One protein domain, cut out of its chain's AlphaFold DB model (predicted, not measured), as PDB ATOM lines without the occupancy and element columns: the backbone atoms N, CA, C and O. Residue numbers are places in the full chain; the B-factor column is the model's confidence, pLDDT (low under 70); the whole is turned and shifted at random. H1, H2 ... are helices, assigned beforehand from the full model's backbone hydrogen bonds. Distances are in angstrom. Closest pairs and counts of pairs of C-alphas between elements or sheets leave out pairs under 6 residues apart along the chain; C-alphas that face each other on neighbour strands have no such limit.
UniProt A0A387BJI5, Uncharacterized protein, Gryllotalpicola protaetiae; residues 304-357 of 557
ATOM      1  N   SER A 304     -59.523 -40.249 -45.872       68.69
ATOM      2  CA  SER A 304     -59.197 -41.673 -45.769       68.69
ATOM      3  C   SER A 304     -58.607 -42.003 -44.390       68.69
ATOM      4  O   SER A 304     -57.851 -41.210 -43.827       68.69
ATOM      5  N   PRO A 305     -58.856 -43.210 -43.849       63.72
ATOM      6  CA  PRO A 305     -58.238 -43.656 -42.598       63.72
ATOM      7  C   PRO A 305     -56.704 -43.672 -42.638       63.72
ATOM      8  O   PRO A 305     -56.080 -43.763 -41.590       63.72
ATOM      9  N   LEU A 306     -56.109 -43.645 -43.837       58.94
ATOM     10  CA  LEU A 306     -54.666 -43.561 -44.022       58.94
ATOM     11  C   LEU A 306     -54.181 -42.116 -43.823       58.94
ATOM     12  O   LEU A 306     -53.241 -41.906 -43.069       58.94
ATOM     13  N   ALA A 307     -54.896 -41.129 -44.379       57.59
ATOM     14  CA  ALA A 307     -54.623 -39.706 -44.161       57.59
ATOM     15  C   ALA A 307     -54.785 -39.283 -42.685       57.59
ATOM     16  O   ALA A 307     -54.020 -38.454 -42.202       57.59
ATOM     17  N   ASP A 308     -55.705 -39.907 -41.943       61.38
ATOM     18  CA  ASP A 308     -55.867 -39.705 -40.488       61.38
ATOM     19  C   ASP A 308     -54.684 -40.264 -39.659       61.38
ATOM     20  O   ASP A 308     -54.491 -39.890 -38.500       61.38
ATOM     21  N   VAL A 309     -53.893 -41.184 -40.226       58.09
ATOM     22  CA  VAL A 309     -52.749 -41.823 -39.551       58.09
ATOM     23  C   VAL A 309     -51.408 -41.228 -39.989       58.09
ATOM     24  O   VAL A 309     -50.484 -41.258 -39.185       58.09
ATOM     25  N   THR A 310     -51.304 -40.661 -41.198       58.19
ATOM     26  CA  THR A 310     -50.041 -40.136 -41.763       58.19
ATOM     27  C   THR A 310     -50.050 -38.634 -42.081       58.19
ATOM     28  O   THR A 310     -49.020 -38.080 -42.451       58.19
ATOM     29  N   GLY A 311     -51.192 -37.947 -41.965       63.56
ATOM     30  CA  GLY A 311     -51.291 -36.505 -42.216       63.56
ATOM     31  C   GLY A 311     -50.719 -35.637 -41.089       63.56
ATOM     32  O   GLY A 311     -50.465 -36.116 -39.986       63.56
ATOM     33  N   ASP A 312     -50.586 -34.329 -41.341       55.00
ATOM     34  CA  ASP A 312     -50.074 -33.329 -40.379       55.00
ATOM     35  C   ASP A 312     -50.819 -33.335 -39.018       55.00
ATOM     36  O   ASP A 312     -50.244 -32.950 -37.996       55.00
ATOM     37  N   ASP A 313     -52.077 -33.804 -39.008       51.59
ATOM     38  CA  ASP A 313     -52.971 -33.938 -37.843       51.59
ATOM     39  C   ASP A 313     -53.039 -35.382 -37.281       51.59
ATOM     40  O   ASP A 313     -53.964 -35.734 -36.544       51.59
ATOM     41  N   SER A 314     -52.100 -36.255 -37.651       60.75
ATOM     42  CA  SER A 314     -52.142 -37.668 -37.272       60.75
ATOM     43  C   SER A 314     -51.897 -37.912 -35.782       60.75
ATOM     44  O   SER A 314     -51.104 -37.247 -35.111       60.75
ATOM     45  N   ALA A 315     -52.539 -38.964 -35.264       57.66
ATOM     46  CA  ALA A 315     -52.398 -39.400 -33.874       57.66
ATOM     47  C   ALA A 315     -50.946 -39.748 -33.478       57.66
ATOM     48  O   ALA A 315     -50.633 -39.752 -32.290       57.66
ATOM     49  N   LEU A 316     -50.066 -40.039 -34.445       54.88
ATOM     50  CA  LEU A 316     -48.636 -40.257 -34.204       54.88
ATOM     51  C   LEU A 316     -47.908 -38.945 -33.871       54.88
ATOM     52  O   LEU A 316     -47.128 -38.913 -32.918       54.88
ATOM     53  N   ASN A 317     -48.242 -37.851 -34.560       55.25
ATOM     54  CA  ASN A 317     -47.697 -36.520 -34.288       55.25
ATOM     55  C   ASN A 317     -48.163 -35.983 -32.914       55.25
ATOM     56  O   ASN A 317     -47.392 -35.364 -32.179       55.25
ATOM     57  N   ASP A 318     -49.397 -36.306 -32.510       57.84
ATOM     58  CA  ASP A 318     -49.928 -35.982 -31.176       57.84
ATOM     59  C   ASP A 318     -49.233 -36.766 -30.042       57.84
ATOM     60  O   ASP A 318     -49.051 -36.231 -28.945       57.84
ATOM     61  N   ILE A 319     -48.808 -38.013 -30.289       57.09
ATOM     62  CA  ILE A 319     -48.060 -38.836 -29.317       57.09
ATOM     63  C   ILE A 319     -46.620 -38.325 -29.151       57.09
ATOM     64  O   ILE A 319     -46.085 -38.355 -28.047       57.09
ATOM     65  N   ALA A 320     -46.003 -37.788 -30.207       55.62
ATOM     66  CA  ALA A 320     -44.686 -37.152 -30.118       55.62
ATOM     67  C   ALA A 320     -44.709 -35.794 -29.372       55.62
ATOM     68  O   ALA A 320     -43.658 -35.261 -29.012       55.62
ATOM     69  N   GLY A 321     -45.889 -35.218 -29.109       47.00
ATOM     70  CA  GLY A 321     -46.038 -33.898 -28.489       47.00
ATOM     71  C   GLY A 321     -46.108 -33.866 -26.954       47.00
ATOM     72  O   GLY A 321     -45.954 -32.787 -26.375       47.00
ATOM     73  N   ASP A 322     -46.342 -34.993 -26.268       42.81
ATOM     74  CA  ASP A 322     -46.674 -35.005 -24.827       42.81
ATOM     75  C   ASP A 322     -45.479 -35.180 -23.858       42.81
ATOM     76  O   ASP A 322     -45.643 -35.149 -22.636       42.81
ATOM     77  N   GLY A 323     -44.255 -35.212 -24.390       39.97
ATOM     78  CA  GLY A 323     -43.026 -34.797 -23.698       39.97
ATOM     79  C   GLY A 323     -42.404 -35.777 -22.697       39.97
ATOM     80  O   GLY A 323     -41.240 -35.599 -22.358       39.97
ATOM     81  N   ALA A 324     -43.102 -36.823 -22.246       44.16
ATOM     82  CA  ALA A 324     -42.555 -37.737 -21.230       44.16
ATOM     83  C   ALA A 324     -41.764 -38.930 -21.805       44.16
ATOM     84  O   ALA A 324     -40.904 -39.474 -21.119       44.16
ATOM     85  N   LEU A 325     -42.026 -39.331 -23.055       46.97
ATOM     86  CA  LEU A 325     -41.293 -40.404 -23.757       46.97
ATOM     87  C   LEU A 325     -40.350 -39.875 -24.852       46.97
ATOM     88  O   LEU A 325     -39.701 -40.651 -25.544       46.97
ATOM     89  N   VAL A 326     -40.285 -38.551 -25.006       50.97
ATOM     90  CA  VAL A 326     -39.614 -37.865 -26.121       50.97
ATOM     91  C   VAL A 326     -38.199 -37.417 -25.747       50.97
ATOM     92  O   VAL A 326     -37.335 -37.331 -26.611       50.97
ATOM     93  N   GLU A 327     -37.905 -37.195 -24.461       49.09
ATOM     94  CA  GLU A 327     -36.566 -36.749 -24.031       49.09
ATOM     95  C   GLU A 327     -35.466 -37.823 -24.177       49.09
ATOM     96  O   GLU A 327     -34.298 -37.521 -23.946       49.09
ATOM     97  N   GLY A 328     -35.816 -39.040 -24.619       54.25
ATOM     98  CA  GLY A 328     -34.886 -40.142 -24.893       54.25
ATOM     99  C   GLY A 328     -34.791 -40.610 -26.354       54.25
ATOM    100  O   GLY A 328     -34.220 -41.668 -26.579       54.25
ATOM    101  N   GLY A 329     -35.352 -39.883 -27.331       60.66
ATOM    102  CA  GLY A 329     -35.140 -40.139 -28.775       60.66
ATOM    103  C   GLY A 329     -36.005 -41.244 -29.395       60.66
ATOM    104  O   GLY A 329     -36.712 -40.985 -30.365       60.66
ATOM    105  N   LEU A 330     -36.098 -42.417 -28.757       69.62
ATOM    106  CA  LEU A 330     -36.605 -43.640 -29.404       69.62
ATOM    107  C   LEU A 330     -37.960 -43.495 -30.111       69.62
ATOM    108  O   LEU A 330     -38.124 -43.941 -31.242       69.62
ATOM    109  N   VAL A 331     -38.959 -42.895 -29.457       76.00
ATOM    110  CA  VAL A 331     -40.319 -42.813 -30.022       76.00
ATOM    111  C   VAL A 331     -40.429 -41.714 -31.082       76.00
ATOM    112  O   VAL A 331     -41.180 -41.880 -32.041       76.00
ATOM    113  N   GLY A 332     -39.696 -40.610 -30.922       77.56
ATOM    114  CA  GLY A 332     -39.731 -39.488 -31.864       77.56
ATOM    115  C   GLY A 332     -39.007 -39.810 -33.168       77.56
ATOM    116  O   GLY A 332     -39.533 -39.537 -34.249       77.56
ATOM    117  N   ASP A 333     -37.850 -40.459 -33.053       79.12
ATOM    118  CA  ASP A 333     -37.012 -40.818 -34.193       79.12
ATOM    119  C   ASP A 333     -37.656 -41.987 -34.963       79.12
ATOM    120  O   ASP A 333     -37.930 -41.862 -36.155       79.12
ATOM    121  N   THR A 334     -38.142 -43.020 -34.255       83.56
ATOM    122  CA  THR A 334     -38.910 -44.125 -34.870       83.56
ATOM    123  C   THR A 334     -40.160 -43.640 -35.613       83.56
ATOM    124  O   THR A 334     -40.475 -44.156 -36.683       83.56
ATOM    125  N   ALA A 335     -40.912 -42.680 -35.062       83.94
ATOM    126  CA  ALA A 335     -42.110 -42.162 -35.729       83.94
ATOM    127  C   ALA A 335     -41.754 -41.393 -37.011       83.94
ATOM    128  O   ALA A 335     -42.373 -41.616 -38.048       83.94
ATOM    129  N   THR A 336     -40.714 -40.557 -36.950       87.44
ATOM    130  CA  THR A 336     -40.218 -39.801 -38.108       87.44
ATOM    131  C   THR A 336     -39.719 -40.735 -39.213       87.44
ATOM    132  O   THR A 336     -40.015 -40.525 -40.389       87.44
ATOM    133  N   ASP A 337     -39.016 -41.805 -38.847       89.25
ATOM    134  CA  ASP A 337     -38.506 -42.784 -39.807       89.25
ATOM    135  C   ASP A 337     -39.613 -43.622 -40.438       89.25
ATOM    136  O   ASP A 337     -39.565 -43.921 -41.631       89.25
ATOM    137  N   VAL A 338     -40.645 -43.978 -39.670       91.06
ATOM    138  CA  VAL A 338     -41.831 -44.652 -40.214       91.06
ATOM    139  C   VAL A 338     -42.566 -43.742 -41.202       91.06
ATOM    140  O   VAL A 338     -42.975 -44.224 -42.261       91.06
ATOM    141  N   ASP A 339     -42.683 -42.445 -40.916       90.62
ATOM    142  CA  ASP A 339     -43.287 -41.479 -41.841       90.62
ATOM    143  C   ASP A 339     -42.464 -41.325 -43.129       90.62
ATOM    144  O   ASP A 339     -43.037 -41.264 -44.222       90.62
ATOM    145  N   ASN A 340     -41.130 -41.339 -43.034       87.75
ATOM    146  CA  ASN A 340     -40.246 -41.337 -44.204       87.75
ATOM    147  C   ASN A 340     -40.452 -42.604 -45.049       87.75
ATOM    148  O   ASN A 340     -40.731 -42.506 -46.243       87.75
ATOM    149  N   VAL A 341     -40.457 -43.782 -44.415       93.00
ATOM    150  CA  VAL A 341     -40.710 -45.074 -45.079       93.00
ATOM    151  C   VAL A 341     -42.067 -45.095 -45.788       93.00
ATOM    152  O   VAL A 341     -42.173 -45.598 -46.910       93.00
ATOM    153  N   LEU A 342     -43.115 -44.558 -45.160       92.88
ATOM    154  CA  LEU A 342     -44.451 -44.480 -45.754       92.88
ATOM    155  C   LEU A 342     -44.497 -43.478 -46.913       92.88
ATOM    156  O   LEU A 342     -45.067 -43.784 -47.961       92.88
ATOM    157  N   THR A 343     -43.840 -42.327 -46.771       92.81
ATOM    158  CA  THR A 343     -43.734 -41.307 -47.827       92.81
ATOM    159  C   THR A 343     -43.002 -41.846 -49.057       92.81
ATOM    160  O   THR A 343     -43.433 -41.637 -50.200       92.81
ATOM    161  N   ASP A 344     -41.919 -42.591 -48.852       92.75
ATOM    162  CA  ASP A 344     -41.173 -43.227 -49.932       92.75
ATOM    163  C   ASP A 344     -41.955 -44.397 -50.538       92.75
ATOM    164  O   ASP A 344     -41.963 -44.568 -51.760       92.75
ATOM    165  N   LEU A 345     -42.730 -45.139 -49.746       94.44
ATOM    166  CA  LEU A 345     -43.624 -46.172 -50.271       94.44
ATOM    167  C   LEU A 345     -44.714 -45.585 -51.185       94.44
ATOM    168  O   LEU A 345     -44.988 -46.147 -52.249       94.44
ATOM    169  N   GLU A 346     -45.313 -44.453 -50.808       93.06
ATOM    170  CA  GLU A 346     -46.349 -43.777 -51.601       93.06
ATOM    171  C   GLU A 346     -45.788 -43.102 -52.858       93.06
ATOM    172  O   GLU A 346     -46.423 -43.110 -53.919       93.06
ATOM    173  N   SER A 347     -44.583 -42.536 -52.769       94.50
ATOM    174  CA  SER A 347     -43.947 -41.825 -53.884       94.50
ATOM    175  C   SER A 347     -43.134 -42.729 -54.825       94.50
ATOM    176  O   SER A 347     -42.725 -42.278 -55.903       94.50
ATOM    177  N   GLY A 348     -42.939 -44.005 -54.470       95.19
ATOM    178  CA  GLY A 348     -42.061 -44.939 -55.186       95.19
ATOM    179  C   GLY A 348     -40.568 -44.657 -54.966       95.19
ATOM    180  O   GLY A 348     -39.762 -44.919 -55.866       95.19
ATOM    181  N   GLY A 349     -40.230 -44.073 -53.816       95.25
ATOM    182  CA  GLY A 349     -38.886 -43.823 -53.303       95.25
ATOM    183  C   GLY A 349     -38.156 -45.083 -52.822       95.25
ATOM    184  O   GLY A 349     -38.578 -46.218 -53.073       95.25
ATOM    185  N   ASP A 350     -37.002 -44.887 -52.184       95.00
ATOM    186  CA  ASP A 350     -36.106 -45.972 -51.773       95.00
ATOM    187  C   ASP A 350     -36.449 -46.453 -50.361       95.00
ATOM    188  O   ASP A 350     -35.707 -46.247 -49.406       95.00
ATOM    189  N   VAL A 351     -37.563 -47.178 -50.252       94.19
ATOM    190  CA  VAL A 351     -38.033 -47.780 -48.992       94.19
ATOM    191  C   VAL A 351     -36.949 -48.622 -48.309       94.19
ATOM    192  O   VAL A 351     -36.867 -48.680 -47.086       94.19
ATOM    193  N   VAL A 352     -36.097 -49.299 -49.087       92.56
ATOM    194  CA  VAL A 352     -35.007 -50.108 -48.522       92.56
ATOM    195  C   VAL A 352     -33.928 -49.200 -47.935       92.56
ATOM    196  O   VAL A 352     -33.416 -49.500 -46.855       92.56
ATOM    197  N   GLY A 353     -33.608 -48.097 -48.609       92.38
ATOM    198  CA  GLY A 353     -32.728 -47.045 -48.109       92.38
ATOM    199  C   GLY A 353     -33.222 -46.428 -46.803       92.38
ATOM    200  O   GLY A 353     -32.430 -46.309 -45.875       92.38
ATOM    201  N   ASP A 354     -34.515 -46.143 -46.680       93.12
ATOM    202  CA  ASP A 354     -35.077 -45.531 -45.466       93.12
ATOM    203  C   ASP A 354     -35.206 -46.514 -44.295       93.12
ATOM    204  O   ASP A 354     -35.110 -46.129 -43.134       93.12
ATOM    205  N   VAL A 355     -35.368 -47.813 -44.567       93.56
ATOM    206  CA  VAL A 355     -35.371 -48.832 -43.504       93.56
ATOM    207  C   VAL A 355     -33.951 -49.195 -43.062       93.56
ATOM    208  O   VAL A 355     -33.721 -49.424 -41.877       93.56
ATOM    209  N   THR A 356     -33.002 -49.311 -44.000       93.81
ATOM    210  CA  THR A 356     -31.685 -49.942 -43.753       93.81
ATOM    211  C   THR A 356     -30.485 -49.001 -43.862       93.81
ATOM    212  O   THR A 356     -29.366 -49.398 -43.529       93.81
ATOM    213  N   GLY A 357     -30.680 -47.786 -44.372       94.31
ATOM    214  CA  GLY A 357     -29.641 -46.778 -44.534       94.31
ATOM    215  C   GLY A 357     -29.179 -46.183 -43.207       94.31
ATOM    216  O   GLY A 357     -29.784 -46.393 -42.163       94.31
TER     217      GLY A 357
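This is residues 304 to 357 of the 557 residues of an uncharacterized protein of Gryllotalpicola protaetiae (UniProt A0A387BJI5). A flat array: a stretch of chain with the two short helices H1 and H2 runs along one side of the long helix H3, and on H3's other side the short H4 folds back on it, H3 and H4 making a helical hairpin. The printed part has 54 residues with four named helices, in the order H1, H2, H3, H4, and no named strand; the helices hold 33 of the 54 printed residues, and the class is all helix. The whole is only just loose, close to compact, with a radius of gyration of the C-alphas of 12.1 A and spans of 34 by 30 by 11 A.

H1 is residues 307 to 310, from C-alpha 307 at (-54.623, -39.706, -44.161); H2 is 315 to 319. H3, residues 330 to 347, is 25.6 A long. H4, residues 351 to 356, ends with C-alpha 356 at (-31.685, -49.942, -43.753).

H1 and H2 touch only at the corner, C-alphas 309 and 315 being closest at 6.2 A. Both are close to H3 but not clearly touching: the closest C-alphas are Thr 310 and Asp 339, 6.9 A, and Leu 316 and Ala 335, 7.0 A. H3, with residues 337 to 345 alone, touches H4, closest at C-alphas 341 and 351, 5.5 A, at a shallow tilt of 28 degrees, opposite ways. Every O i to N i+4 pair is within hydrogen-bond range in H2, H3 and H4; H1 is too short for one.

The printed part has no cut and no long link. Residues 324 to 330, of which 330 belongs to H3, stand free. Residues 304 to 330 have pLDDT under 70.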